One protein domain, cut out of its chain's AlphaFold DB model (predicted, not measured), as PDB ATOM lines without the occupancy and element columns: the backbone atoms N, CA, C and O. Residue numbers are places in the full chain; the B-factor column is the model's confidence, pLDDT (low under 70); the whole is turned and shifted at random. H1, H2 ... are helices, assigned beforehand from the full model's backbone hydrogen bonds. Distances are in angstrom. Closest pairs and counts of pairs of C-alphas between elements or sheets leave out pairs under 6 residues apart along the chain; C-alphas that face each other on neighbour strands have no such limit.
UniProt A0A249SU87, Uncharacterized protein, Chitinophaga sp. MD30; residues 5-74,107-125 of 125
ATOM      1  N   ASP A   5     295.040 189.646 282.261       88.12
ATOM      2  CA  ASP A   5     295.863 189.715 281.045       88.12
ATOM      3  C   ASP A   5     297.337 189.377 281.330       88.12
ATOM      4  O   ASP A   5     297.936 188.535 280.658       88.12
ATOM      5  N   THR A   6     297.910 189.955 282.388       89.12
ATOM      6  CA  THR A   6     299.265 189.650 282.861       89.12
ATOM      7  C   THR A   6     299.389 188.180 283.247       89.12
ATOM      8  O   THR A   6     300.382 187.543 282.895       89.12
ATOM      9  N   ARG A   7     298.378 187.604 283.917       90.88
ATOM     10  CA  ARG A   7     298.376 186.171 284.251       90.88
ATOM     11  C   ARG A   7     298.409 185.309 282.989       90.88
ATOM     12  O   ARG A   7     299.254 184.425 282.888       90.88
ATOM     13  N   LYS A   8     297.557 185.607 282.007       91.31
ATOM     14  CA  LYS A   8     297.496 184.862 280.743       91.31
ATOM     15  C   LYS A   8     298.806 184.953 279.952       91.31
ATOM     16  O   LYS A   8     299.284 183.953 279.423       91.31
ATOM     17  N   LYS A   9     299.426 186.136 279.895       89.81
ATOM     18  CA  LYS A   9     300.742 186.321 279.258       89.81
ATOM     19  C   LYS A   9     301.832 185.517 279.962       89.81
ATOM     20  O   LYS A   9     302.637 184.877 279.290       89.81
ATOM     21  N   LEU A  10     301.828 185.497 281.292       91.50
ATOM     22  CA  LEU A  10     302.768 184.706 282.083       91.50
ATOM     23  C   LEU A  10     302.600 183.200 281.824       91.50
ATOM     24  O   LEU A  10     303.588 182.509 281.583       91.50
ATOM     25  N   GLU A  11     301.360 182.702 281.803       91.06
ATOM     26  CA  GLU A  11     301.044 181.309 281.456       91.06
ATOM     27  C   GLU A  11     301.544 180.948 280.052       91.06
ATOM     28  O   GLU A  11     302.154 179.895 279.873       91.06
ATOM     29  N   ASN A  12     301.380 181.842 279.073       91.12
ATOM     30  CA  ASN A  12     301.889 181.626 277.718       91.12
ATOM     31  C   ASN A  12     303.426 181.581 277.662       91.12
ATOM     32  O   ASN A  12     303.992 180.763 276.930       91.12
ATOM     33  N   ILE A  13     304.116 182.436 278.432       89.88
ATOM     34  CA  ILE A  13     305.585 182.422 278.500       89.88
ATOM     35  C   ILE A  13     306.070 181.089 279.083       89.88
ATOM     36  O   ILE A  13     306.910 180.428 278.467       89.88
ATOM     37  N   ILE A  14     305.504 180.676 280.221       87.44
ATOM     38  CA  ILE A  14     305.869 179.437 280.926       87.44
ATOM     39  C   ILE A  14     305.518 178.201 280.090       87.44
ATOM     40  O   ILE A  14     306.308 177.265 280.007       87.44
ATOM     41  N   GLY A  15     304.358 178.207 279.433       85.06
ATOM     42  CA  GLY A  15     303.886 177.111 278.590       85.06
ATOM     43  C   GLY A  15     304.612 176.982 277.249       85.06
ATOM     44  O   GLY A  15     304.256 176.113 276.459       85.06
ATOM     45  N   GLY A  16     305.589 177.846 276.946       83.31
ATOM     46  CA  GLY A  16     306.299 177.808 275.664       83.31
ATOM     47  C   GLY A  16     305.427 178.193 274.461       83.31
ATOM     48  O   GLY A  16     305.796 177.910 273.324       83.31
ATOM     49  N   ILE A  17     304.276 178.833 274.695       85.69
ATOM     50  CA  ILE A  17     303.318 179.216 273.652       85.69
ATOM     51  C   ILE A  17     303.861 180.431 272.905       85.69
ATOM     52  O   ILE A  17     304.292 181.394 273.538       85.69
ATOM     53  N   VAL A  18     303.845 180.395 271.571       83.44
ATOM     54  CA  VAL A  18     304.258 181.519 270.715       83.44
ATOM     55  C   VAL A  18     303.417 182.752 271.051       83.44
ATOM     56  O   VAL A  18     302.191 182.689 271.072       83.44
ATOM     57  N   LEU A  19     304.084 183.867 271.348       82.25
ATOM     58  CA  LEU A  19     303.417 185.126 271.680       82.25
ATOM     59  C   LEU A  19     303.190 185.940 270.404       82.25
ATOM     60  O   LEU A  19     304.151 186.237 269.694       82.25
ATOM     61  N   GLU A  20     301.941 186.308 270.129       72.25
ATOM     62  CA  GLU A  20     301.551 187.145 268.990       72.25
ATOM     63  C   GLU A  20     301.337 188.605 269.430       72.25
ATOM     64  O   GLU A  20     300.840 188.860 270.528       72.25
ATOM     65  N   GLY A  21     301.687 189.569 268.568       63.03
ATOM     66  CA  GLY A  21     301.263 190.970 268.709       63.03
ATOM     67  C   GLY A  21     302.309 192.000 269.159       63.03
ATOM     68  O   GLY A  21     301.972 193.179 269.212       63.03
ATOM     69  N   GLN A  22     303.559 191.618 269.441       55.69
ATOM     70  CA  GLN A  22     304.639 192.576 269.730       55.69
ATOM     71  C   GLN A  22     305.909 192.252 268.929       55.69
ATOM     72  O   GLN A  22     306.477 191.170 269.065       55.69
ATOM     73  N   GLU A  23     306.366 193.213 268.121       66.62
ATOM     74  CA  GLU A  23     307.600 193.151 267.319       66.62
ATOM     75  C   GLU A  23     308.841 193.534 268.152       66.62
ATOM     76  O   GLU A  23     309.629 194.391 267.765       66.62
ATOM     77  N   ASP A  24     309.010 192.938 269.335       84.25
ATOM     78  CA  ASP A  24     310.268 193.062 270.084       84.25
ATOM     79  C   ASP A  24     311.215 191.928 269.671       84.25
ATOM     80  O   ASP A  24     310.813 190.760 269.595       84.25
ATOM     81  N   TYR A  25     312.488 192.258 269.454       87.62
ATOM     82  CA  TYR A  25     313.564 191.295 269.239       87.62
ATOM     83  C   TYR A  25     313.584 190.195 270.310       87.62
ATOM     84  O   TYR A  25     313.755 189.029 269.967       87.62
ATOM     85  N   CYS A  26     313.326 190.509 271.586       89.44
ATOM     86  CA  CYS A  26     313.298 189.503 272.653       89.44
ATOM     87  C   CYS A  26     312.178 188.472 272.451       89.44
ATOM     88  O   CYS A  26     312.399 187.272 272.623       89.44
ATOM     89  N   ILE A  27     310.982 188.920 272.055       90.50
ATOM     90  CA  ILE A  27     309.834 188.042 271.790       90.50
ATOM     91  C   ILE A  27     310.075 187.229 270.519       90.50
ATOM     92  O   ILE A  27     309.843 186.020 270.518       90.50
ATOM     93  N   ALA A  28     310.590 187.861 269.461       91.25
ATOM     94  CA  ALA A  28     310.912 187.195 268.204       91.25
ATOM     95  C   ALA A  28     311.956 186.085 268.402       91.25
ATOM     96  O   ALA A  28     311.732 184.942 267.997       91.25
ATOM     97  N   THR A  29     313.050 186.383 269.107       92.00
ATOM     98  CA  THR A  29     314.096 185.408 269.425       92.00
ATOM     99  C   THR A  29     313.573 184.283 270.315       92.00
ATOM    100  O   THR A  29     313.829 183.108 270.045       92.00
ATOM    101  N   ARG A  30     312.781 184.609 271.343       92.44
ATOM    102  CA  ARG A  30     312.156 183.604 272.212       92.44
ATOM    103  C   ARG A  30     311.217 182.688 271.425       92.44
ATOM    104  O   ARG A  30     311.313 181.472 271.554       92.44
ATOM    105  N   ASN A  31     310.359 183.239 270.568       91.75
ATOM    106  CA  ASN A  31     309.455 182.465 269.716       91.75
ATOM    107  C   ASN A  31     310.222 181.568 268.729       91.75
ATOM    108  O   ASN A  31     309.866 180.401 268.563       91.75
ATOM    109  N   PHE A  32     311.302 182.076 268.126       91.56
ATOM    110  CA  PHE A  32     312.192 181.302 267.255       91.56
ATOM    111  C   PHE A  32     312.780 180.076 267.970       91.56
ATOM    112  O   PHE A  32     312.835 178.986 267.387       91.56
ATOM    113  N   LEU A  33     313.183 180.240 269.236       91.06
ATOM    114  CA  LEU A  33     313.677 179.153 270.079       91.06
ATOM    115  C   LEU A  33     312.553 178.199 270.507       91.06
ATOM    116  O   LEU A  33     312.741 176.990 270.413       91.06
ATOM    117  N   CYS A  34     311.376 178.697 270.906       88.94
ATOM    118  CA  CYS A  34     310.216 177.863 271.256       88.94
ATOM    119  C   CYS A  34     309.796 176.929 270.115       88.94
ATOM    120  O   CYS A  34     309.435 175.785 270.367       88.94
ATOM    121  N   GLN A  35     309.870 177.379 268.862       87.12
ATOM    122  CA  GLN A  35     309.520 176.548 267.705       87.12
ATOM    123  C   GLN A  35     310.492 175.380 267.475       87.12
ATOM    124  O   GLN A  35     310.102 174.367 266.905       87.12
ATOM    125  N   ARG A  36     311.754 175.512 267.904       83.94
ATOM    126  CA  ARG A  36     312.820 174.516 267.676       83.94
ATOM    127  C   ARG A  36     313.091 173.635 268.889       83.94
ATOM    128  O   ARG A  36     313.396 172.459 268.745       83.94
ATOM    129  N   PHE A  37     312.950 174.211 270.077       80.62
ATOM    130  CA  PHE A  37     313.259 173.598 271.368       80.62
ATOM    131  C   PHE A  37     312.032 173.520 272.275       80.62
ATOM    132  O   PHE A  37     312.179 173.475 273.497       80.62
ATOM    133  N   GLY A  38     310.831 173.548 271.684       64.81
ATOM    134  CA  GLY A  38     309.560 173.460 272.392       64.81
ATOM    135  C   GLY A  38     309.585 172.364 273.452       64.81
ATOM    136  O   GLY A  38     310.252 171.340 273.294       64.81
ATOM    137  N   THR A  39     308.895 172.615 274.563       52.47
ATOM    138  CA  THR A  39     308.957 171.793 275.771       52.47
ATOM    139  C   THR A  39     308.656 170.332 275.456       52.47
ATOM    140  O   THR A  39     307.500 169.933 275.323       52.47
ATOM    141  N   SER A  40     309.707 169.515 275.378       47.75
ATOM    142  CA  SER A  40     309.569 168.077 275.534       47.75
ATOM    143  C   SER A  40     309.031 167.843 276.943       47.75
ATOM    144  O   SER A  40     309.711 168.124 277.928       47.75
ATOM    145  N   THR A  41     307.821 167.298 277.049       45.78
ATOM    146  CA  THR A  41     307.270 166.742 278.298       45.78
ATOM    147  C   THR A  41     308.086 165.549 278.811       45.78
ATOM    148  O   THR A  41     307.808 165.004 279.878       45.78
ATOM    149  N   THR A  42     309.096 165.124 278.050       40.09
ATOM    150  CA  THR A  42     309.859 163.906 278.269       40.09
ATOM    151  C   THR A  42     311.261 164.239 278.771       40.09
ATOM    152  O   THR A  42     312.133 164.645 278.003       40.09
ATOM    153  N   VAL A  43     311.418 163.972 280.071       42.78
ATOM    154  CA  VAL A  43     312.630 163.591 280.814       42.78
ATOM    155  C   VAL A  43     313.707 164.665 280.971       42.78
ATOM    156  O   VAL A  43     314.272 165.173 280.010       42.78
ATOM    157  N   LYS A  44     314.034 164.920 282.248       48.94
ATOM    158  CA  LYS A  44     315.259 165.559 282.743       48.94
ATOM    159  C   LYS A  44     316.453 165.152 281.874       48.94
ATOM    160  O   LYS A  44     317.045 164.099 282.101       48.94
ATOM    161  N   LYS A  45     316.813 165.968 280.884       54.97
ATOM    162  CA  LYS A  45     318.137 165.861 280.278       54.97
ATOM    163  C   LYS A  45     319.128 166.141 281.402       54.97
ATOM    164  O   LYS A  45     318.986 167.121 282.131       54.97
ATOM    165  N   ASN A  46     320.076 165.232 281.588       61.72
ATOM    166  CA  ASN A  46     321.162 165.389 282.550       61.72
ATOM    167  C   ASN A  46     321.904 166.707 282.248       61.72
ATOM    168  O   ASN A  46     321.797 167.224 281.137       61.72
ATOM    169  N   PHE A  47     322.668 167.242 283.202       61.19
ATOM    170  CA  PHE A  47     323.381 168.522 283.046       61.19
ATOM    171  C   PHE A  47     324.167 168.625 281.720       61.19
ATOM    172  O   PHE A  47     324.095 169.640 281.031       61.19
ATOM    173  N   GLU A  48     324.807 167.533 281.295       64.50
ATOM    174  CA  GLU A  48     325.497 167.418 279.999       64.50
ATOM    175  C   GLU A  48     324.567 167.633 278.792       64.50
ATOM    176  O   GLU A  48     324.912 168.336 277.846       64.50
ATOM    177  N   GLY A  49     323.349 167.087 278.838       75.62
ATOM    178  CA  GLY A  49     322.355 167.255 277.781       75.62
ATOM    179  C   GLY A  49     321.802 168.679 277.691       75.62
ATOM    180  O   GLY A  49     321.435 169.113 276.602       75.62
ATOM    181  N   LEU A  50     321.757 169.416 278.806       78.31
ATOM    182  CA  LEU A  50     321.383 170.836 278.817       78.31
ATOM    183  C   LEU A  50     322.516 171.720 278.284       78.31
ATOM    184  O   LEU A  50     322.250 172.616 277.488       78.31
ATOM    185  N   SER A  51     323.772 171.417 278.637       82.06
ATOM    186  CA  SER A  51     324.945 172.101 278.072       82.06
ATOM    187  C   SER A  51     324.992 171.967 276.548       82.06
ATOM    188  O   SER A  51     325.141 172.966 275.849       82.06
ATOM    189  N   ALA A  52     324.762 170.758 276.026       85.88
ATOM    190  CA  ALA A  52     324.703 170.517 274.585       85.88
ATOM    191  C   ALA A  52     323.575 171.312 273.899       85.88
ATOM    192  O   ALA A  52     323.794 171.913 272.850       85.88
ATOM    193  N   ILE A  53     322.381 171.384 274.509       88.94
ATOM    194  CA  ILE A  53     321.285 172.223 273.987       88.94
ATOM    195  C   ILE A  53     321.690 173.696 273.969       88.94
ATOM    196  O   ILE A  53     321.380 174.409 273.016       88.94
ATOM    197  N   LYS A  54     322.346 174.186 275.024       91.06
ATOM    198  CA  LYS A  54     322.743 175.593 275.108       91.06
ATOM    199  C   LYS A  54     323.727 175.960 273.998       91.06
ATOM    200  O   LYS A  54     323.579 177.021 273.398       91.06
ATOM    201  N   GLU A  55     324.679 175.082 273.692       91.81
ATOM    202  CA  GLU A  55     325.610 175.248 272.571       91.81
ATOM    203  C   GLU A  55     324.893 175.241 271.214       91.81
ATOM    204  O   GLU A  55     325.127 176.129 270.392       91.81
ATOM    205  N   GLU A  56     323.961 174.310 271.002       92.69
ATOM    206  CA  GLU A  56     323.123 174.263 269.796       92.69
ATOM    207  C   GLU A  56     322.309 175.558 269.625       92.69
ATOM    208  O   GLU A  56     322.260 176.146 268.542       92.69
ATOM    209  N   GLN A  57     321.732 176.066 270.719       93.88
ATOM    210  CA  GLN A  57     321.011 177.336 270.725       93.88
ATOM    211  C   GLN A  57     321.919 178.517 270.377       93.88
ATOM    212  O   GLN A  57     321.483 179.391 269.636       93.88
ATOM    213  N   ILE A  58     323.176 178.551 270.840       94.56
ATOM    214  CA  ILE A  58     324.129 179.609 270.456       94.56
ATOM    215  C   ILE A  58     324.327 179.633 268.940       94.56
ATOM    216  O   ILE A  58     324.313 180.709 268.343       94.56
ATOM    217  N   ILE A  59     324.514 178.468 268.316       95.12
ATOM    218  CA  ILE A  59     324.728 178.365 266.866       95.12
ATOM    219  C   ILE A  59     323.503 178.907 266.122       95.12
ATOM    220  O   ILE A  59     323.628 179.828 265.315       95.12
ATOM    221  N   LEU A  60     322.313 178.423 266.475       94.00
ATOM    222  CA  LEU A  60     321.063 178.851 265.844       94.00
ATOM    223  C   LEU A  60     320.764 180.337 266.065       94.00
ATOM    224  O   LEU A  60     320.263 181.002 265.162       94.00
ATOM    225  N   LEU A  61     321.077 180.882 267.243       94.50
ATOM    226  CA  LEU A  61     320.910 182.306 267.532       94.50
ATOM    227  C   LEU A  61     321.838 183.172 266.681       94.50
ATOM    228  O   LEU A  61     321.405 184.206 266.177       94.50
ATOM    229  N   LYS A  62     323.090 182.749 266.475       95.00
ATOM    230  CA  LYS A  62     324.037 183.453 265.597       95.00
ATOM    231  C   LYS A  62     323.564 183.455 264.145       95.00
ATOM    232  O   LYS A  62     323.630 184.488 263.475       95.00
ATOM    233  N   GLU A  63     323.067 182.320 263.661       94.62
ATOM    234  CA  GLU A  63     322.487 182.207 262.320       94.62
ATOM    235  C   GLU A  63     321.253 183.099 262.176       94.62
ATOM    236  O   GLU A  63     321.164 183.890 261.236       94.62
ATOM    237  N   TYR A  64     320.340 183.039 263.147       93.44
ATOM    238  CA  TYR A  64     319.126 183.846 263.161       93.44
ATOM    239  C   TYR A  64     319.424 185.346 263.200       93.44
ATOM    240  O   TYR A  64     318.856 186.105 262.414       93.44
ATOM    241  N   ALA A  65     320.356 185.785 264.051       92.56
ATOM    242  CA  ALA A  65     320.778 187.181 264.130       92.56
ATOM    243  C   ALA A  65     321.405 187.667 262.814       92.56
ATOM    244  O   ALA A  65     321.198 188.812 262.414       92.56
ATOM    245  N   THR A  66     322.118 186.793 262.101       93.19
ATOM    246  CA  THR A  66     322.681 187.113 260.781       93.19
ATOM    247  C   THR A  66     321.585 187.258 259.722       93.19
ATOM    248  O   THR A  66     321.606 188.211 258.949       93.19
ATOM    249  N   GLN A  67     320.591 186.364 259.713       91.38
ATOM    250  CA  GLN A  67     319.475 186.398 258.754       91.38
ATOM    251  C   GLN A  67     318.524 187.581 258.976       91.38
ATOM    252  O   GLN A  67     317.965 188.115 258.022       91.38
ATOM    253  N   THR A  68     318.339 187.996 260.230       88.25
ATOM    254  CA  THR A  68     317.388 189.052 260.618       88.25
ATOM    255  C   THR A  68     318.033 190.420 260.833       88.25
ATOM    256  O   THR A  68     317.341 191.363 261.203       88.25
ATOM    257  N   SER A  69     319.350 190.551 260.617       85.69
ATOM    258  CA  SER A  69     320.120 191.746 261.006       85.69
ATOM    259  C   SER A  69     319.965 192.107 262.495       85.69
ATOM    260  O   SER A  69     320.041 193.272 262.874       85.69
ATOM    261  N   GLY A  70     319.770 191.097 263.349       84.19
ATOM    262  CA  GLY A  70     319.612 191.232 264.799       84.19
ATOM    263  C   GLY A  70     320.923 191.443 265.566       84.19
ATOM    264  O   GLY A  70     320.902 191.609 266.784       84.19
ATOM    265  N   TRP A  71     322.074 191.433 264.887       89.75
ATOM    266  CA  TRP A  71     323.350 191.786 265.506       89.75
ATOM    267  C   TRP A  71     323.410 193.277 265.836       89.75
ATOM    268  O   TRP A  71     323.192 194.132 264.971       89.75
ATOM    269  N   ALA A  72     323.784 193.590 267.078       85.50
ATOM    270  CA  ALA A  72     324.086 194.954 267.481       85.50
ATOM    271  C   ALA A  72     325.228 195.511 266.615       85.50
ATOM    272  O   ALA A  72     326.320 194.948 266.569       85.50
ATOM    273  N   GLN A  73     324.974 196.626 265.929       84.12
ATOM    274  CA  GLN A  73     325.933 197.229 264.994       84.12
ATOM    275  C   GLN A  73     327.110 197.907 265.703       84.12
ATOM    276  O   GLN A  73     328.170 198.092 265.116       84.12
ATOM    277  N   ASN A  74     326.922 198.289 266.967       83.31
ATOM    278  CA  ASN A  74     327.937 198.950 267.771       83.31
ATOM    279  C   ASN A  74     328.139 198.172 269.066       83.31
ATOM    280  O   ASN A  74     327.214 198.034 269.866       83.31
ATOM    281  N   TYR A 107     324.100 181.695 284.228       89.94
ATOM    282  CA  TYR A 107     323.228 181.155 285.278       89.94
ATOM    283  C   TYR A 107     322.000 180.398 284.759       89.94
ATOM    284  O   TYR A 107     321.301 179.768 285.551       89.94
ATOM    285  N   TYR A 108     321.739 180.418 283.450       90.81
ATOM    286  CA  TYR A 108     320.626 179.694 282.835       90.81
ATOM    287  C   TYR A 108     321.107 178.402 282.181       90.81
ATOM    288  O   TYR A 108     322.180 178.365 281.568       90.81
ATOM    289  N   ALA A 109     320.302 177.340 282.253       90.00
ATOM    290  CA  ALA A 109     320.664 176.074 281.628       90.00
ATOM    291  C   ALA A 109     320.562 176.153 280.098       90.00
ATOM    292  O   ALA A 109     321.302 175.469 279.400       90.00
ATOM    293  N   THR A 110     319.684 177.014 279.572       91.81
ATOM    294  CA  THR A 110     319.520 177.259 278.132       91.81
ATOM    295  C   THR A 110     319.279 178.744 277.838       91.81
ATOM    296  O   THR A 110     318.846 179.500 278.708       91.81
ATOM    297  N   TRP A 111     319.514 179.182 276.599       93.75
ATOM    298  CA  TRP A 111     319.161 180.540 276.168       93.75
ATOM    299  C   TRP A 111     317.647 180.755 276.104       93.75
ATOM    300  O   TRP A 111     317.179 181.863 276.346       93.75
ATOM    301  N   LEU A 112     316.866 179.704 275.841       92.50
ATOM    302  CA  LEU A 112     315.405 179.787 275.911       92.50
ATOM    303  C   LEU A 112     314.923 180.164 277.324       92.50
ATOM    304  O   LEU A 112     314.047 181.017 277.462       92.50
ATOM    305  N   GLU A 113     315.517 179.585 278.372       91.69
ATOM    306  CA  GLU A 113     315.227 179.974 279.761       91.69
ATOM    307  C   GLU A 113     315.612 181.429 280.045       91.69
ATOM    308  O   GLU A 113     314.826 182.155 280.653       91.69
ATOM    309  N   PHE A 114     316.775 181.872 279.558       94.06
ATOM    310  CA  PHE A 114     317.216 183.263 279.681       94.06
ATOM    311  C   PHE A 114     316.207 184.241 279.053       94.06
ATOM    312  O   PHE A 114     315.757 185.179 279.711       94.06
ATOM    313  N   PHE A 115     315.772 183.994 277.813       93.75
ATOM    314  CA  PHE A 115     314.779 184.854 277.162       93.75
ATOM    315  C   PHE A 115     313.408 184.796 277.846       93.75
ATOM    316  O   PHE A 115     312.760 185.832 277.981       93.75
ATOM    317  N   ASN A 116     312.972 183.629 278.333       93.56
ATOM    318  CA  ASN A 116     311.756 183.542 279.145       93.56
ATOM    319  C   ASN A 116     311.866 184.413 280.406       93.56
ATOM    320  O   ASN A 116     310.922 185.130 280.724       93.56
ATOM    321  N   SER A 117     313.016 184.401 281.085       93.50
ATOM    322  CA  SER A 117     313.268 185.235 282.266       93.50
ATOM    323  C   SER A 117     313.179 186.731 281.953       93.50
ATOM    324  O   SER A 117     312.487 187.460 282.665       93.50
ATOM    325  N   ILE A 118     313.778 187.183 280.843       92.56
ATOM    326  CA  ILE A 118     313.671 188.580 280.388       92.56
ATOM    327  C   ILE A 118     312.210 188.974 280.162       92.56
ATOM    328  O   ILE A 118     311.767 190.011 280.653       92.56
ATOM    329  N   LEU A 119     311.447 188.150 279.436       92.94
ATOM    330  CA  LEU A 119     310.051 188.467 279.134       92.94
ATOM    331  C   LEU A 119     309.180 188.483 280.392       92.94
ATOM    332  O   LEU A 119     308.315 189.345 280.518       92.94
ATOM    333  N   ILE A 120     309.420 187.568 281.335       93.62
ATOM    334  CA  ILE A 120     308.726 187.560 282.629       93.62
ATOM    335  C   ILE A 120     309.072 188.820 283.420       93.62
ATOM    336  O   ILE A 120     308.170 189.454 283.960       93.62
ATOM    337  N   HIS A 121     310.347 189.212 283.469       92.31
ATOM    338  CA  HIS A 121     310.763 190.431 284.153       92.31
ATOM    339  C   HIS A 121     310.069 191.665 283.558       92.31
ATOM    340  O   HIS A 121     309.422 192.402 284.293       92.31
ATOM    341  N   ASN A 122     310.127 191.852 282.238       90.38
ATOM    342  CA  ASN A 122     309.493 192.989 281.553       90.38
ATOM    343  C   ASN A 122     307.960 192.997 281.669       90.38
ATOM    344  O   ASN A 122     307.325 194.032 281.505       90.38
ATOM    345  N   LEU A 123     307.345 191.835 281.898       90.56
ATOM    346  CA  LEU A 123     305.906 191.733 282.120       90.56
ATOM    347  C   LEU A 123     305.506 192.149 283.547       90.56
ATOM    348  O   LEU A 123     304.363 192.556 283.765       90.56
ATOM    349  N   LEU A 124     306.410 192.000 284.518       91.50
ATOM    350  CA  LEU A 124     306.138 192.222 285.940       91.50
ATOM    351  C   LEU A 124     306.624 193.583 286.467       91.50
ATOM    352  O   LEU A 124     306.132 194.004 287.517       91.50
ATOM    353  N   PHE A 125     307.550 194.249 285.771       88.50
ATOM    354  CA  PHE A 125     308.186 195.513 286.167       88.50
ATOM    355  C   PHE A 125     308.177 196.519 285.018       88.50
ATOM    356  O   PHE A 125     307.970 197.719 285.313       88.50
TER     357      PHE A 125
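AT A GLANCE: This is residues 5 to 74 and 107 to 125 of the 125 residues of an uncharacterized protein of Chitinophaga sp. MD30 (UniProt A0A249SU87). H1 and H4 pack side by side, running opposite ways, H2 crosses H4 on another side, and the longest helix, H3, runs about perpendicular to H4 past its first residue, Trp 111. H1, H2 and H4 make a small cluster whose centres form a triangle, and H3 meets it with a stretch of its length. The printed part has 89 residues with four named helices, H1 to H4 in chain order, and no named strand; its class is all helix. It is compact, with a radius of gyration of the C-alphas of 13.5 A and spans of 36 by 35 by 22 A.

IN THESE COORDINATES: H3, residues 47 to 68, is 31.0 A long and begins at C-alpha 47, (323.381, 168.522, 283.046). H2 is residues 25 to 37, 17.8 A, and H1 residues 5 to 14, 14.3 A. H4, residues 111 to 124, is 20.0 A long and ends at C-alpha 124, (306.138, 192.222, 285.940).

HOW THE PARTS SIT: H3 only just touches H4, the hub, with 3 pairs of C-alphas within 8 A; the closest are Lys 54 and Trp 111, 6.2 A. H3 touches H4 with residues 54 to 58 alone, and H4 touches H3 with residue 111 alone; their lines are about perpendicular, at 74 degrees. H3 and H2 are close but not clearly touching, the closest C-alphas, Leu 33 and Gln 57, 7.6 A apart. H4 touches H2 at a steep tilt of 44 degrees, opposite ways; the closest C-alphas are Arg 30 and Phe 115, 5.7 A. H4 touches H1 at a shallow tilt of 11 degrees, opposite ways; the closest C-alphas are Ile 13 and Asn 116, 6.3 A. H1 is apart from H2 and H3. In H1, H3 and H4 every O i to N i+4 pair is within hydrogen-bond range, in H2 8 of 9.

THE WHOLE: The C-alphas farthest apart, Thr 42 and Asn 74, are 40.8 A apart. Residues 75 to 106 are not printed, and C-alphas 74 and 107 are 25.4 A apart across this cut. The links H1 to H2 and H2 to H3 are short. The mean pLDDT of the printed part is 84.0, with residues 21 to 23 and 38 to 48 under 70.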